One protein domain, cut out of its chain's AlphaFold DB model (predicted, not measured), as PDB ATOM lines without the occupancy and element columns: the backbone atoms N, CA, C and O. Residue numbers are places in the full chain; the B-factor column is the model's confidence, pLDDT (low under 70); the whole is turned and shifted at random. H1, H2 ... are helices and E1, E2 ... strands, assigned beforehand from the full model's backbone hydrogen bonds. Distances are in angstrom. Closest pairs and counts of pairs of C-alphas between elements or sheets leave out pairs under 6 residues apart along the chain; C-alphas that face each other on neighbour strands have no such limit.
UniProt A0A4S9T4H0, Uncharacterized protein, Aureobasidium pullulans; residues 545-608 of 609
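What this domain is: This is residues 545 to 608 of the 609 residues of an uncharacterized protein of Aureobasidium pullulans (UniProt A0A4S9T4H0). Little regular structure: two short helices, H1 then H2, lie on the E1 side of a small hairpin of strands E1 and E2, and residues 570 to 576 stick out. The 64 printed residues hold H1, H2, E1, E2 in that order, mixed in class, with 23 residues in named elements and an antiparallel sheet. It is only just compact, close to loose, with a radius of gyration of the C-alphas of 12.5 A, and elongated, 39 by 21 by 17 A.

How they stand to each other: H1, residues 553 to 560, and H2, residues 564 to 570, meet only through their tight link; every O i to N i+4 pair in both is within hydrogen-bond range. The closest C-alphas of H2 and E1, residues 582 to 585, are Arg 564 and Leu 584, 7.2 A. E1 and E2, residues 604 to 607, form an antiparallel hairpin at 153 degrees, with N 605 and O 584 at 2.8 A. H1 and E2 are apart.

Where its parts are: H1 spans 10.5 A from C-alpha 553 at (-52.650, -82.075, 10.834), H2 10.0 A, E1 9.9 A, and E2 9.3 A to C-alpha 607 at (-43.847, -94.807, 14.825).

The domain as a whole: The C-alphas farthest apart, Lys 547 and Lys 575, are 39.1 A apart. The printed part has no cut. The links H2 to E1 and E1 to E2 are long. Residues 573 to 580 have pLDDT under 70.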
ATOM      1  N   ILE A 545     -51.307 -86.584   4.271       93.56
ATOM      2  CA  ILE A 545     -52.692 -87.056   4.144       93.56
ATOM      3  C   ILE A 545     -53.717 -85.978   4.529       93.56
ATOM      4  O   ILE A 545     -54.889 -86.289   4.723       93.56
ATOM      5  N   ALA A 546     -53.325 -84.700   4.582       91.94
ATOM      6  CA  ALA A 546     -54.173 -83.613   5.083       91.94
ATOM      7  C   ALA A 546     -55.549 -83.529   4.396       91.94
ATOM      8  O   ALA A 546     -56.544 -83.208   5.035       91.94
ATOM      9  N   LYS A 547     -55.631 -83.883   3.106       91.38
ATOM     10  CA  LYS A 547     -56.876 -83.857   2.315       91.38
ATOM     11  C   LYS A 547     -57.956 -84.833   2.799       91.38
ATOM     12  O   LYS A 547     -59.111 -84.662   2.424       91.38
ATOM     13  N   VAL A 548     -57.585 -85.875   3.545       90.38
ATOM     14  CA  VAL A 548     -58.530 -86.885   4.056       90.38
ATOM     15  C   VAL A 548     -58.841 -86.709   5.541       90.38
ATOM     16  O   VAL A 548     -59.713 -87.400   6.066       90.38
ATOM     17  N   LEU A 549     -58.139 -85.800   6.221       89.88
ATOM     18  CA  LEU A 549     -58.393 -85.477   7.618       89.88
ATOM     19  C   LEU A 549     -59.578 -84.514   7.719       89.88
ATOM     20  O   LEU A 549     -59.799 -83.674   6.850       89.88
ATOM     21  N   ARG A 550     -60.350 -84.639   8.802       87.31
ATOM     22  CA  ARG A 550     -61.452 -83.709   9.104       87.31
ATOM     23  C   ARG A 550     -60.954 -82.383   9.673       87.31
ATOM     24  O   ARG A 550     -61.659 -81.385   9.600       87.31
ATOM     25  N   GLU A 551     -59.760 -82.400  10.249       88.25
ATOM     26  CA  GLU A 551     -59.158 -81.296  10.988       88.25
ATOM     27  C   GLU A 551     -57.719 -81.076  10.519       88.25
ATOM     28  O   GLU A 551     -57.181 -81.876   9.747       88.25
ATOM     29  N   SER A 552     -57.087 -79.989  10.967       89.62
ATOM     30  CA  SER A 552     -55.699 -79.719  10.595       89.62
ATOM     31  C   SER A 552     -54.756 -80.814  11.121       89.62
ATOM     32  O   SER A 552     -54.978 -81.337  12.219       89.62
ATOM     33  N   PRO A 553     -53.676 -81.138  10.383       91.25
ATOM     34  CA  PRO A 553     -52.650 -82.075  10.834       91.25
ATOM     35  C   PRO A 553     -52.144 -81.796  12.251       91.25
ATOM     36  O   PRO A 553     -52.022 -82.732  13.032       91.25
ATOM     37  N   ASP A 554     -51.928 -80.527  12.611       86.75
ATOM     38  CA  ASP A 554     -51.453 -80.133  13.945       86.75
ATOM     39  C   ASP A 554     -52.452 -80.487  15.051       86.75
ATOM     40  O   ASP A 554     -52.079 -80.986  16.111       86.75
ATOM     41  N   LYS A 555     -53.749 -80.272  14.806       84.50
ATOM     42  CA  LYS A 555     -54.793 -80.577  15.787       84.50
ATOM     43  C   LYS A 555     -54.945 -82.085  15.984       84.50
ATOM     44  O   LYS A 555     -55.020 -82.569  17.114       84.50
ATOM     45  N   VAL A 556     -54.927 -82.832  14.881       88.56
ATOM     46  CA  VAL A 556     -54.963 -84.295  14.917       88.56
ATOM     47  C   VAL A 556     -53.705 -84.838  15.605       88.56
ATOM     48  O   VAL A 556     -53.828 -85.695  16.474       88.56
ATOM     49  N   ALA A 557     -52.519 -84.294  15.318       89.44
ATOM     50  CA  ALA A 557     -51.278 -84.680  15.990       89.44
ATOM     51  C   ALA A 557     -51.372 -84.490  17.506       89.44
ATOM     52  O   ALA A 557     -51.097 -85.427  18.250       89.44
ATOM     53  N   ARG A 558     -51.848 -83.330  17.967       83.19
ATOM     54  CA  ARG A 558     -52.009 -83.034  19.395       83.19
ATOM     55  C   ARG A 558     -52.924 -84.024  20.111       83.19
ATOM     56  O   ARG A 558     -52.574 -84.516  21.179       83.19
ATOM     57  N   SER A 559     -54.067 -84.369  19.516       83.19
ATOM     58  CA  SER A 559     -54.968 -85.378  20.102       83.19
ATOM     59  C   SER A 559     -54.334 -86.777  20.159       83.19
ATOM     60  O   SER A 559     -54.571 -87.523  21.108       83.19
ATOM     61  N   MET A 560     -53.459 -87.113  19.203       86.50
ATOM     62  CA  MET A 560     -52.708 -88.376  19.181       86.50
ATOM     63  C   MET A 560     -51.598 -88.464  20.244       86.50
ATOM     64  O   MET A 560     -51.119 -89.567  20.513       86.50
ATOM     65  N   MET A 561     -51.200 -87.343  20.858       83.44
ATOM     66  CA  MET A 561     -50.180 -87.303  21.918       83.44
ATOM     67  C   MET A 561     -50.700 -87.754  23.291       83.44
ATOM     68  O   MET A 561     -49.910 -87.947  24.214       83.44
ATOM     69  N   THR A 562     -52.011 -87.949  23.437       73.19
ATOM     70  CA  THR A 562     -52.642 -88.346  24.703       73.19
ATOM     71  C   THR A 562     -52.470 -89.842  25.001       73.19
ATOM     72  O   THR A 562     -52.343 -90.655  24.083       73.19
ATOM     73  N   ASP A 563     -52.451 -90.195  26.294       70.25
ATOM     74  CA  ASP A 563     -52.423 -91.531  26.924       70.25
ATOM     75  C   ASP A 563     -51.464 -92.591  26.349       70.25
ATOM     76  O   ASP A 563     -50.567 -93.063  27.051       70.25
ATOM     77  N   ARG A 564     -51.624 -93.001  25.086       77.88
ATOM     78  CA  ARG A 564     -50.783 -94.016  24.431       77.88
ATOM     79  C   ARG A 564     -49.354 -93.544  24.235       77.88
ATOM     80  O   ARG A 564     -48.435 -94.301  24.545       77.88
ATOM     81  N   PHE A 565     -49.163 -92.330  23.719       83.12
ATOM     82  CA  PHE A 565     -47.815 -91.803  23.538       83.12
ATOM     83  C   PHE A 565     -47.147 -91.553  24.891       83.12
ATOM     84  O   PHE A 565     -46.028 -92.011  25.094       83.12
ATOM     85  N   THR A 566     -47.849 -90.934  25.847       78.00
ATOM     86  CA  THR A 566     -47.330 -90.727  27.209       78.00
ATOM     87  C   THR A 566     -46.906 -92.044  27.858       78.00
ATOM     88  O   THR A 566     -45.789 -92.146  28.359       78.00
ATOM     89  N   THR A 567     -47.745 -93.083  27.775       78.75
ATOM     90  CA  THR A 567     -47.406 -94.422  28.284       78.75
ATOM     91  C   THR A 567     -46.164 -94.975  27.593       78.75
ATOM     92  O   THR A 567     -45.251 -95.440  28.268       78.75
ATOM     93  N   PHE A 568     -46.096 -94.884  26.261       82.19
ATOM     94  CA  PHE A 568     -44.952 -95.361  25.486       82.19
ATOM     95  C   PHE A 568     -43.654 -94.617  25.817       82.19
ATOM     96  O   PHE A 568     -42.611 -95.251  25.953       82.19
ATOM     97  N   LYS A 569     -43.709 -93.290  25.975       85.25
ATOM     98  CA  LYS A 569     -42.570 -92.468  26.396       85.25
ATOM     99  C   LYS A 569     -42.052 -92.933  27.756       85.25
ATOM    100  O   LYS A 569     -40.857 -93.160  27.905       85.25
ATOM    101  N   CYS A 570     -42.947 -93.114  28.727       80.62
ATOM    102  CA  CYS A 570     -42.583 -93.542  30.078       80.62
ATOM    103  C   CYS A 570     -42.065 -94.988  30.139       80.62
ATOM    104  O   CYS A 570     -41.301 -95.311  31.040       80.62
ATOM    105  N   SER A 571     -42.453 -95.853  29.199       76.25
ATOM    106  CA  SER A 571     -41.996 -97.247  29.127       76.25
ATOM    107  C   SER A 571     -40.878 -97.482  28.101       76.25
ATOM    108  O   SER A 571     -40.499 -98.633  27.838       76.25
ATOM    109  N   PHE A 572     -40.345 -96.410  27.503       75.69
ATOM    110  CA  PHE A 572     -39.327 -96.479  26.462       75.69
ATOM    111  C   PHE A 572     -38.065 -97.185  26.986       75.69
ATOM    112  O   PHE A 572     -37.588 -96.895  28.077       75.69
ATOM    113  N   LYS A 573     -37.529 -98.137  26.208       66.25
ATOM    114  CA  LYS A 573     -36.413 -99.046  26.579       66.25
ATOM    115  C   LYS A 573     -36.673-100.054  27.716       66.25
ATOM    116  O   LYS A 573     -35.737-100.751  28.114       66.25
ATOM    117  N   SER A 574     -37.912-100.237  28.177       65.75
ATOM    118  CA  SER A 574     -38.232-101.383  29.043       65.75
ATOM    119  C   SER A 574     -37.958-102.714  28.316       65.75
ATOM    120  O   SER A 574     -38.278-102.883  27.134       65.75
ATOM    121  N   LYS A 575     -37.339-103.679  29.018       59.62
ATOM    122  CA  LYS A 575     -36.864-104.963  28.446       59.62
ATOM    123  C   LYS A 575     -37.958-105.773  27.735       59.62
ATOM    124  O   LYS A 575     -37.641-106.586  26.875       59.62
ATOM    125  N   THR A 576     -39.223-105.564  28.086       58.22
ATOM    126  CA  THR A 576     -40.401-106.262  27.548       58.22
ATOM    127  C   THR A 576     -40.976-105.632  26.279       58.22
ATOM    128  O   THR A 576     -41.809-106.251  25.624       58.22
ATOM    129  N   GLN A 577     -40.543-104.425  25.911       55.22
ATOM    130  CA  GLN A 577     -41.147-103.645  24.828       55.22
ATOM    131  C   GLN A 577     -40.171-103.367  23.677       55.22
ATOM    132  O   GLN A 577     -40.473-102.566  22.794       55.22
ATOM    133  N   ASN A 578     -38.997-104.013  23.691       55.62
ATOM    134  CA  ASN A 578     -37.893-103.702  22.786       55.62
ATOM    135  C   ASN A 578     -38.170-103.932  21.297       55.62
ATOM    136  O   ASN A 578     -37.527-103.276  20.483       55.62
ATOM    137  N   ASP A 579     -39.190-104.724  20.967       61.91
ATOM    138  CA  ASP A 579     -39.483-105.139  19.592       61.91
ATOM    139  C   ASP A 579     -40.823-104.602  19.050       61.91
ATOM    140  O   ASP A 579     -41.293-105.054  18.006       61.91
ATOM    141  N   LEU A 580     -41.487-103.674  19.756       68.75
ATOM    142  CA  LEU A 580     -42.818-103.189  19.370       68.75
ATOM    143  C   LEU A 580     -42.788-101.736  18.883       68.75
ATOM    144  O   LEU A 580     -42.471-100.819  19.646       68.75
ATOM    145  N   ASP A 581     -43.196-101.543  17.626       81.19
ATOM    146  CA  ASP A 581     -43.533-100.234  17.063       81.19
ATOM    147  C   ASP A 581     -44.687 -99.593  17.843       81.19
ATOM    148  O   ASP A 581     -45.647-100.262  18.249       81.19
ATOM    149  N   LEU A 582     -44.643 -98.270  17.992       84.31
ATOM    150  CA  LEU A 582     -45.760 -97.525  18.551       84.31
ATOM    151  C   LEU A 582     -46.830 -97.328  17.470       84.31
ATOM    152  O   LEU A 582     -46.598 -96.715  16.428       84.31
ATOM    153  N   LEU A 583     -48.031 -97.837  17.747       87.94
ATOM    154  CA  LEU A 583     -49.201 -97.681  16.889       87.94
ATOM    155  C   LEU A 583     -50.150 -96.638  17.486       87.94
ATOM    156  O   LEU A 583     -50.827 -96.897  18.489       87.94
ATOM    157  N   LEU A 584     -50.245 -95.485  16.825       89.81
ATOM    158  CA  LEU A 584     -51.135 -94.392  17.211       89.81
ATOM    159  C   LEU A 584     -52.361 -94.359  16.287       89.81
ATOM    160  O   LEU A 584     -52.195 -94.138  15.087       89.81
ATOM    161  N   PRO A 585     -53.587 -94.582  16.795       90.12
ATOM    162  CA  PRO A 585     -54.797 -94.395  16.000       90.12
ATOM    163  C   PRO A 585     -54.879 -92.964  15.487       90.12
ATOM    164  O   PRO A 585     -54.618 -92.039  16.250       90.12
ATOM    165  N   ILE A 586     -55.270 -92.783  14.227       90.81
ATOM    166  CA  ILE A 586     -55.518 -91.452  13.665       90.81
ATOM    167  C   ILE A 586     -57.016 -91.143  13.799       90.81
ATOM    168  O   ILE A 586     -57.830 -91.806  13.142       90.81
ATOM    169  N   PRO A 587     -57.410 -90.155  14.623       88.00
ATOM    170  CA  PRO A 587     -58.806 -89.769  14.784       88.00
ATOM    171  C   PRO A 587     -59.492 -89.454  13.451       88.00
ATOM    172  O   PRO A 587     -58.957 -88.763  12.587       88.00
ATOM    173  N   GLY A 588     -60.707 -89.974  13.279       85.06
ATOM    174  CA  GLY A 588     -61.538 -89.699  12.106       85.06
ATOM    175  C   GLY A 588     -61.238 -90.532  10.854       85.06
ATOM    176  O   GLY A 588     -62.031 -90.457   9.914       85.06
ATOM    177  N   LEU A 589     -60.182 -91.358  10.831       88.75
ATOM    178  CA  LEU A 589     -59.956 -92.307   9.734       88.75
ATOM    179  C   LEU A 589     -60.776 -93.602   9.923       88.75
ATOM    180  O   LEU A 589     -60.683 -94.236  10.977       88.75
ATOM    181  N   PRO A 590     -61.547 -94.048   8.909       87.25
ATOM    182  CA  PRO A 590     -62.173 -95.373   8.909       87.25
ATOM    183  C   PRO A 590     -61.138 -96.496   9.073       87.25
ATOM    184  O   PRO A 590     -60.029 -96.327   8.575       87.25
ATOM    185  N   PRO A 591     -61.462 -97.647   9.693       87.62
ATOM    186  CA  PRO A 591     -60.539 -98.781   9.812       87.62
ATOM    187  C   PRO A 591     -60.058 -99.320   8.453       87.62
ATOM    188  O   PRO A 591     -60.788 -99.261   7.465       87.62
ATOM    189  N   GLY A 592     -58.854 -99.899   8.406       88.44
ATOM    190  CA  GLY A 592     -58.334-100.587   7.214       88.44
ATOM    191  C   GLY A 592     -57.632 -99.706   6.179       88.44
ATOM    192  O   GLY A 592     -57.208-100.218   5.144       88.44
ATOM    193  N   ILE A 593     -57.473 -98.404   6.429       91.06
ATOM    194  CA  ILE A 593     -56.850 -97.485   5.472       91.06
ATOM    195  C   ILE A 593     -55.326 -97.520   5.613       91.06
ATOM    196  O   ILE A 593     -54.782 -97.514   6.715       91.06
ATOM    197  N   ASN A 594     -54.618 -97.537   4.484       93.69
ATOM    198  CA  ASN A 594     -53.159 -97.508   4.454       93.69
ATOM    199  C   ASN A 594     -52.677 -96.292   3.662       93.69
ATOM    200  O   ASN A 594     -53.111 -96.075   2.532       93.69
ATOM    201  N   TYR A 595     -51.730 -95.549   4.233       93.94
ATOM    202  CA  TYR A 595     -51.001 -94.482   3.547       93.94
ATOM    203  C   TYR A 595     -49.499 -94.698   3.753       93.94
ATOM    204  O   TYR A 595     -48.930 -94.155   4.703       93.94
ATOM    205  N   PRO A 596     -48.837 -95.480   2.878       91.94
ATOM    206  CA  PRO A 596     -47.416 -95.797   3.021       91.94
ATOM    207  C   PRO A 596     -46.526 -94.552   3.113       91.94
ATOM    208  O   PRO A 596     -45.656 -94.489   3.972       91.94
ATOM    209  N   ALA A 597     -46.815 -93.512   2.321       88.94
ATOM    210  CA  ALA A 597     -46.071 -92.248   2.342       88.94
ATOM    211  C   ALA A 597     -46.140 -91.506   3.692       88.94
ATOM    212  O   ALA A 597     -45.249 -90.724   4.009       88.94
ATOM    213  N   ALA A 598     -47.177 -91.748   4.499       90.56
ATOM    214  CA  ALA A 598     -47.338 -91.195   5.846       90.56
ATOM    215  C   ALA A 598     -47.041 -92.226   6.954       90.56
ATOM    216  O   ALA A 598     -47.263 -91.941   8.128       90.56
ATOM    217  N   HIS A 599     -46.555 -93.419   6.587       93.25
ATOM    218  CA  HIS A 599     -46.315 -94.547   7.490       93.25
ATOM    219  C   HIS A 599     -47.583 -94.940   8.266       93.25
ATOM    220  O   HIS A 599     -47.544 -95.250   9.455       93.25
ATOM    221  N   VAL A 600     -48.731 -94.913   7.584       93.62
ATOM    222  CA  VAL A 600     -50.024 -95.305   8.154       93.62
ATOM    223  C   VAL A 600     -50.385 -96.703   7.686       93.62
ATOM    224  O   VAL A 600     -50.477 -96.953   6.480       93.62
ATOM    225  N   ARG A 601     -50.642 -97.597   8.643       93.12
ATOM    226  CA  ARG A 601     -51.094 -98.968   8.409       93.12
ATOM    227  C   ARG A 601     -52.352 -99.244   9.220       93.12
ATOM    228  O   ARG A 601     -52.354 -99.039  10.429       93.12
ATOM    229  N   ASN A 602     -53.403 -99.744   8.573       91.44
ATOM    230  CA  ASN A 602     -54.697-100.023   9.206       91.44
ATOM    231  C   ASN A 602     -55.235 -98.827  10.024       91.44
ATOM    232  O   ASN A 602     -55.709 -98.990  11.146       91.44
ATOM    233  N   SER A 603     -55.105 -97.619   9.470       92.44
ATOM    234  CA  SER A 603     -55.540 -96.346  10.070       92.44
ATOM    235  C   SER A 603     -54.807 -95.960  11.358       92.44
ATOM    236  O   SER A 603     -55.243 -95.077  12.096       92.44
ATOM    237  N   MET A 604     -53.662 -96.598  11.598       91.88
ATOM    238  CA  MET A 604     -52.742 -96.308  12.688       91.88
ATOM    239  C   MET A 604     -51.459 -95.729  12.102       91.88
ATOM    240  O   MET A 604     -50.880 -96.308  11.180       91.88
ATOM    241  N   MET A 605     -50.984 -94.612  12.641       92.25
ATOM    242  CA  MET A 605     -49.633 -94.150  12.370       92.25
ATOM    243  C   MET A 605     -48.640 -95.077  13.067       92.25
ATOM    244  O   MET A 605     -48.744 -95.319  14.271       92.25
ATOM    245  N   VAL A 606     -47.690 -95.595  12.294       90.38
ATOM    246  CA  VAL A 606     -46.609 -96.443  12.785       90.38
ATOM    247  C   VAL A 606     -45.408 -95.557  13.086       90.38
ATOM    248  O   VAL A 606     -44.778 -94.999  12.180       90.38
ATOM    249  N   ILE A 607     -45.093 -95.410  14.367       83.38
ATOM    250  CA  ILE A 607     -43.847 -94.807  14.825       83.38
ATOM    251  C   ILE A 607     -42.880 -95.961  15.087       83.38
ATOM    252  O   ILE A 607     -42.996 -96.677  16.083       83.38
ATOM    253  N   THR A 608     -41.980 -96.167  14.128       75.56
ATOM    254  CA  THR A 608     -40.888 -97.135  14.232       75.56
ATOM    255  C   THR A 608     -39.911 -96.680  15.307       75.56
ATOM    256  O   THR A 608     -39.676 -95.473  15.434       75.56
TER     257      THR A 608